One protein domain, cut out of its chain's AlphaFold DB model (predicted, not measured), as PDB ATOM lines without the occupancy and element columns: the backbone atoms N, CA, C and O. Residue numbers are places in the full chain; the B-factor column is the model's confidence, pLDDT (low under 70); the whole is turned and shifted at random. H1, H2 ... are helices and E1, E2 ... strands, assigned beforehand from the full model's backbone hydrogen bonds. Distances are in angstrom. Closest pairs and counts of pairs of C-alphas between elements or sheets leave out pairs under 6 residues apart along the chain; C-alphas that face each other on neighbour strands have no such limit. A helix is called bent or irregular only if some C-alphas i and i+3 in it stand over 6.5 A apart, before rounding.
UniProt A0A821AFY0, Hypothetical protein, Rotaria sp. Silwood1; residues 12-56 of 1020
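Overview. This is residues 12 to 56 of the 1020 residues of the protein "Hypothetical protein" of Rotaria sp. Silwood1 (UniProt A0A821AFY0). A long, narrow out-and-back loop of chain: strands E1 and E2 lie side by side as a two-stranded ribbon at one end, and the single helix H1 makes the return leg at the other end. Beyond E1 a long link of loop, residues 20 to 30, runs out to the far end and turns there, and the chain comes back through H1 straight into E2, with both printed ends at the ribbon's end. The printed part has 45 residues with one named helix and two named strands, in the order E1, H1, E2; the sheet's order is E1 - E2, antiparallel, and the class is mixed, helices and strands. The whole is extended, with a radius of gyration of the C-alphas of 15.1 A, and is a rod spanning 47 by 16 by 7 A.

Arrangement. E1, residues 15 to 19, and E2, residues 49 to 54, are antiparallel neighbours, with 150 degrees between their N-to-C directions. C-alphas that face each other include those of Pro 19 and Glu 49, 4.4 A apart, and those of Tyr 15 and Phe 54, 4.9 A apart. Across the pair, N 50 and O 18 are within hydrogen-bond range at 2.8 A, and so are N 18 and O 50 at 2.9 A. A long link of 11 residues joins E1 to H1, residues 31 to 47. The closest C-alphas of E1 and H1 are those of Pro 19 and Glu 45, 5.9 A apart, while their centres are 21.7 A apart. A tight link of one residue, Leu 48, joins H1 to E2. In H1 every O i to N i+4 pair is within hydrogen-bond range.

Along the chain. E1 begins at C-alpha 15, at (4.076, 41.424, -18.831), and measures 13.6 A to C-alpha 19. H1 begins at C-alpha 31, at (-34.768, 49.580, -21.239), and measures 24.6 A to C-alpha 47; it is not bent. E2 measures 13.7 A from C-alpha 49 to C-alpha 54, which stands at (4.848, 42.421, -14.144).

Size, cuts and confidence. The two C-alphas farthest apart are those of Met 12 and Ser 30, at 47.8 A, while the first and last printed C-alphas, those of Met 12 and Ile 56, are 9.7 A apart. The printed part runs from residue 12 to residue 56 and has no cut. The link from E1 to H1 is long. The mean pLDDT of the printed part is 72.6, and 13 residues are under 70: residues 12 to 14, residues 23 to 31, of which 31 belongs to H1, and residue 52 in E2.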
ATOM      1  N   MET A  12      12.991  42.909 -22.852       61.19
ATOM      2  CA  MET A  12      11.597  43.202 -22.555       61.19
ATOM      3  C   MET A  12      11.202  42.488 -21.257       61.19
ATOM      4  O   MET A  12      11.430  41.279 -21.134       61.19
ATOM      5  N   PRO A  13      10.598  43.184 -20.282       65.88
ATOM      6  CA  PRO A  13      10.007  42.522 -19.131       65.88
ATOM      7  C   PRO A  13       8.834  41.651 -19.586       65.88
ATOM      8  O   PRO A  13       8.084  42.006 -20.498       65.88
ATOM      9  N   LYS A  14       8.648  40.505 -18.932       68.69
ATOM     10  CA  LYS A  14       7.460  39.676 -19.152       68.69
ATOM     11  C   LYS A  14       6.271  40.373 -18.496       68.69
ATOM     12  O   LYS A  14       6.245  40.518 -17.270       68.69
ATOM     13  N   TYR A  15       5.313  40.813 -19.306       70.69
ATOM     14  CA  TYR A  15       4.076  41.424 -18.831       70.69
ATOM     15  C   TYR A  15       2.862  40.699 -19.419       70.69
ATOM     16  O   TYR A  15       2.815  40.418 -20.615       70.69
ATOM     17  N   GLU A  16       1.886  40.387 -18.567       74.25
ATOM     18  CA  GLU A  16       0.602  39.806 -18.973       74.25
ATOM     19  C   GLU A  16      -0.523  40.814 -18.719       74.25
ATOM     20  O   GLU A  16      -0.660  41.357 -17.612       74.25
ATOM     21  N   THR A  17      -1.348  41.054 -19.739       72.94
ATOM     22  CA  THR A  17      -2.552  41.880 -19.644       72.94
ATOM     23  C   THR A  17      -3.814  41.018 -19.645       72.94
ATOM     24  O   THR A  17      -3.873  39.951 -20.254       72.94
ATOM     25  N   THR A  18      -4.837  41.456 -18.912       76.81
ATOM     26  CA  THR A  18      -6.166  40.828 -18.887       76.81
ATOM     27  C   THR A  18      -7.251  41.868 -19.134       76.81
ATOM     28  O   THR A  18      -7.129  42.967 -18.587       76.81
ATOM     29  N   PRO A  19      -8.319  41.553 -19.893       75.25
ATOM     30  CA  PRO A  19      -9.412  42.492 -20.127       75.25
ATOM     31  C   PRO A  19     -10.108  42.863 -18.811       75.25
ATOM     32  O   PRO A  19     -10.249  42.039 -17.903       75.25
ATOM     33  N   ILE A  20     -10.520  44.125 -18.696       76.00
ATOM     34  CA  ILE A  20     -11.224  44.641 -17.517       76.00
ATOM     35  C   ILE A  20     -12.701  44.262 -17.618       76.00
ATOM     36  O   ILE A  20     -13.321  44.551 -18.631       76.00
ATOM     37  N   HIS A  21     -13.283  43.695 -16.558       74.94
ATOM     38  CA  HIS A  21     -14.722  43.407 -16.482       74.94
ATOM     39  C   HIS A  21     -15.468  44.442 -15.632       74.94
ATOM     40  O   HIS A  21     -15.039  44.767 -14.517       74.94
ATOM     41  N   PHE A  22     -16.603  44.942 -16.126       73.88
ATOM     42  CA  PHE A  22     -17.384  45.989 -15.454       73.88
ATOM     43  C   PHE A  22     -18.692  45.442 -14.863       73.88
ATOM     44  O   PHE A  22     -19.643  45.135 -15.577       73.88
ATOM     45  N   ASN A  23     -18.793  45.414 -13.531       67.81
ATOM     46  CA  ASN A  23     -20.023  45.042 -12.825       67.81
ATOM     47  C   ASN A  23     -20.946  46.259 -12.650       67.81
ATOM     48  O   ASN A  23     -20.836  46.981 -11.661       67.81
ATOM     49  N   THR A  24     -21.868  46.490 -13.586       63.56
ATOM     50  CA  THR A  24     -22.905  47.531 -13.443       63.56
ATOM     51  C   THR A  24     -24.271  46.891 -13.154       63.56
ATOM     52  O   THR A  24     -24.747  46.125 -13.995       63.56
ATOM     53  N   PRO A  25     -24.924  47.179 -12.012       62.44
ATOM     54  CA  PRO A  25     -26.245  46.635 -11.703       62.44
ATOM     55  C   PRO A  25     -27.321  47.246 -12.619       62.44
ATOM     56  O   PRO A  25     -27.497  48.458 -12.648       62.44
ATOM     57  N   THR A  26     -28.055  46.408 -13.357       59.06
ATOM     58  CA  THR A  26     -29.130  46.807 -14.293       59.06
ATOM     59  C   THR A  26     -30.519  46.907 -13.644       59.06
ATOM     60  O   THR A  26     -31.500  47.237 -14.309       59.06
ATOM     61  N   SER A  27     -30.643  46.642 -12.340       57.12
ATOM     62  CA  SER A  27     -31.925  46.677 -11.629       57.12
ATOM     63  C   SER A  27     -32.407  48.117 -11.406       57.12
ATOM     64  O   SER A  27     -31.853  48.825 -10.566       57.12
ATOM     65  N   GLY A  28     -33.456  48.535 -12.123       60.88
ATOM     66  CA  GLY A  28     -34.146  49.820 -11.914       60.88
ATOM     67  C   GLY A  28     -33.920  50.893 -12.987       60.88
ATOM     68  O   GLY A  28     -34.317  52.036 -12.780       60.88
ATOM     69  N   VAL A  29     -33.304  50.547 -14.122       60.16
ATOM     70  CA  VAL A  29     -33.002  51.474 -15.228       60.16
ATOM     71  C   VAL A  29     -33.923  51.197 -16.430       60.16
ATOM     72  O   VAL A  29     -34.244  50.043 -16.704       60.16
ATOM     73  N   SER A  30     -34.367  52.248 -17.135       67.81
ATOM     74  CA  SER A  30     -35.188  52.146 -18.361       67.81
ATOM     75  C   SER A  30     -34.503  51.286 -19.436       67.81
ATOM     76  O   SER A  30     -33.278  51.334 -19.559       67.81
ATOM     77  N   THR A  31     -35.278  50.536 -20.232       69.88
ATOM     78  CA  THR A  31     -34.768  49.580 -21.239       69.88
ATOM     79  C   THR A  31     -33.783  50.219 -22.219       69.88
ATOM     80  O   THR A  31     -32.724  49.652 -22.467       69.88
ATOM     81  N   ASP A  32     -34.046  51.450 -22.667       70.88
ATOM     82  CA  ASP A  32     -33.190  52.155 -23.635       70.88
ATOM     83  C   ASP A  32     -31.802  52.495 -23.062       70.88
ATOM     84  O   ASP A  32     -30.785  52.453 -23.754       70.88
ATOM     85  N   ILE A  33     -31.739  52.819 -21.767       72.81
ATOM     86  CA  ILE A  33     -30.479  53.140 -21.084       72.81
ATOM     87  C   ILE A  33     -29.711  51.849 -20.772       72.81
ATOM     88  O   ILE A  33     -28.481  51.847 -20.825       72.81
ATOM     89  N   ALA A  34     -30.415  50.749 -20.485       71.88
ATOM     90  CA  ALA A  34     -29.791  49.449 -20.269       71.88
ATOM     91  C   ALA A  34     -29.059  48.950 -21.531       71.88
ATOM     92  O   ALA A  34     -27.940  48.442 -21.418       71.88
ATOM     93  N   ASP A  35     -29.621  49.171 -22.722       75.69
ATOM     94  CA  ASP A  35     -28.984  48.808 -23.996       75.69
ATOM     95  C   ASP A  35     -27.727  49.644 -24.278       75.69
ATOM     96  O   ASP A  35     -26.680  49.098 -24.632       75.69
ATOM     97  N   ILE A  36     -27.775  50.959 -24.026       76.00
ATOM     98  CA  ILE A  36     -26.603  51.843 -24.151       76.00
ATOM     99  C   ILE A  36     -25.514  51.450 -23.142       76.00
ATOM    100  O   ILE A  36     -24.336  51.387 -23.495       76.00
ATOM    101  N   GLN A  37     -25.886  51.152 -21.893       73.75
ATOM    102  CA  GLN A  37     -24.940  50.698 -20.871       73.75
ATOM    103  C   GLN A  37     -24.281  49.372 -21.252       73.75
ATOM    104  O   GLN A  37     -23.075  49.226 -21.064       73.75
ATOM    105  N   ASN A  38     -25.036  48.424 -21.810       77.06
ATOM    106  CA  ASN A  38     -24.490  47.157 -22.290       77.06
ATOM    107  C   ASN A  38     -23.547  47.365 -23.487       77.06
ATOM    108  O   ASN A  38     -22.472  46.776 -23.507       77.06
ATOM    109  N   TYR A  39     -23.890  48.257 -24.422       78.50
ATOM    110  CA  TYR A  39     -23.035  48.583 -25.567       78.50
ATOM    111  C   TYR A  39     -21.714  49.243 -25.147       78.50
ATOM    112  O   TYR A  39     -20.641  48.865 -25.620       78.50
ATOM    113  N   ILE A  40     -21.766  50.213 -24.226       79.06
ATOM    114  CA  ILE A  40     -20.560  50.854 -23.684       79.06
ATOM    115  C   ILE A  40     -19.732  49.835 -22.899       79.06
ATOM    116  O   ILE A  40     -18.511  49.836 -23.039       79.06
ATOM    117  N   ARG A  41     -20.374  48.946 -22.125       77.75
ATOM    118  CA  ARG A  41     -19.699  47.857 -21.410       77.75
ATOM    119  C   ARG A  41     -18.943  46.957 -22.381       77.75
ATOM    120  O   ARG A  41     -17.742  46.809 -22.230       77.75
ATOM    121  N   GLU A  42     -19.602  46.440 -23.412       80.56
ATOM    122  CA  GLU A  42     -18.975  45.562 -24.406       80.56
ATOM    123  C   GLU A  42     -17.788  46.244 -25.107       80.56
ATOM    124  O   GLU A  42     -16.714  45.658 -25.256       80.56
ATOM    125  N   LYS A  43     -17.932  47.525 -25.473       79.31
ATOM    126  CA  LYS A  43     -16.824  48.306 -26.044       79.31
ATOM    127  C   LYS A  43     -15.686  48.558 -25.054       79.31
ATOM    128  O   LYS A  43     -14.534  48.608 -25.478       79.31
ATOM    129  N   ALA A  44     -15.997  48.757 -23.775       77.88
ATOM    130  CA  ALA A  44     -15.009  48.975 -22.727       77.88
ATOM    131  C   ALA A  44     -14.219  47.689 -22.447       77.88
ATOM    132  O   ALA A  44     -12.996  47.730 -22.435       77.88
ATOM    133  N   GLU A  45     -14.894  46.546 -22.312       81.38
ATOM    134  CA  GLU A  45     -14.253  45.242 -22.073       81.38
ATOM    135  C   GLU A  45     -13.405  44.780 -23.270       81.38
ATOM    136  O   GLU A  45     -12.411  44.082 -23.088       81.38
ATOM    137  N   LYS A  46     -13.749  45.210 -24.493       79.00
ATOM    138  CA  LYS A  46     -12.962  44.922 -25.701       79.00
ATOM    139  C   LYS A  46     -11.689  45.767 -25.833       79.00
ATOM    140  O   LYS A  46     -10.730  45.302 -26.438       79.00
ATOM    141  N   ASN A  47     -11.698  47.005 -25.337       77.00
ATOM    142  CA  ASN A  47     -10.624  47.977 -25.581       77.00
ATOM    143  C   ASN A  47      -9.746  48.261 -24.355       77.00
ATOM    144  O   ASN A  47      -8.726  48.927 -24.504       77.00
ATOM    145  N   LEU A  48     -10.156  47.842 -23.155       81.00
ATOM    146  CA  LEU A  48      -9.453  48.157 -21.914       81.00
ATOM    147  C   LEU A  48      -8.847  46.915 -21.276       81.00
ATOM    148  O   LEU A  48      -9.541  45.957 -20.930       81.00
ATOM    149  N   GLU A  49      -7.545  46.996 -21.040       78.81
ATOM    150  CA  GLU A  49      -6.748  45.946 -20.426       78.81
ATOM    151  C   GLU A  49      -6.152  46.416 -19.092       78.81
ATOM    152  O   GLU A  49      -5.831  47.589 -18.903       78.81
ATOM    153  N   GLN A  50      -5.981  45.487 -18.153       76.62
ATOM    154  CA  GLN A  50      -5.276  45.695 -16.892       76.62
ATOM    155  C   GLN A  50      -4.041  44.793 -16.828       76.62
ATOM    156  O   GLN A  50      -4.095  43.618 -17.188       76.62
ATOM    157  N   CYS A  51      -2.931  45.325 -16.312       73.69
ATOM    158  CA  CYS A  51      -1.726  44.541 -16.045       73.69
ATOM    159  C   CYS A  51      -1.940  43.621 -14.829       73.69
ATOM    160  O   CYS A  51      -2.265  44.097 -13.736       73.69
ATOM    161  N   LYS A  52      -1.780  42.306 -15.024       69.50
ATOM    162  CA  LYS A  52      -1.999  41.285 -13.985       69.50
ATOM    163  C   LYS A  52      -0.704  40.906 -13.270       69.50
ATOM    164  O   LYS A  52      -0.685  40.799 -12.045       69.50
ATOM    165  N   THR A  53       0.367  40.713 -14.028       73.25
ATOM    166  CA  THR A  53       1.698  40.346 -13.535       73.25
ATOM    167  C   THR A  53       2.753  41.127 -14.314       73.25
ATOM    168  O   THR A  53       2.706  41.214 -15.540       73.25
ATOM    169  N   PHE A  54       3.700  41.716 -13.581       77.75
ATOM    170  CA  PHE A  54       4.848  42.421 -14.144       77.75
ATOM    171  C   PHE A  54       6.104  42.009 -13.375       77.75
ATOM    172  O   PHE A  54       6.280  42.384 -12.210       77.75
ATOM    173  N   GLU A  55       6.947  41.197 -14.010       77.06
ATOM    174  CA  GLU A  55       8.207  40.729 -13.431       77.06
ATOM    175  C   GLU A  55       9.329  41.723 -13.762       77.06
ATOM    176  O   GLU A  55       9.699  41.912 -14.923       77.06
ATOM    177  N   ILE A  56       9.865  42.388 -12.734       72.38
ATOM    178  CA  ILE A  56      10.932  43.383 -12.896       72.38
ATOM    179  C   ILE A  56      12.259  42.643 -13.079       72.38
ATOM    180  O   ILE A  56      12.822  42.128 -12.115       72.38
TER     181      ILE A  56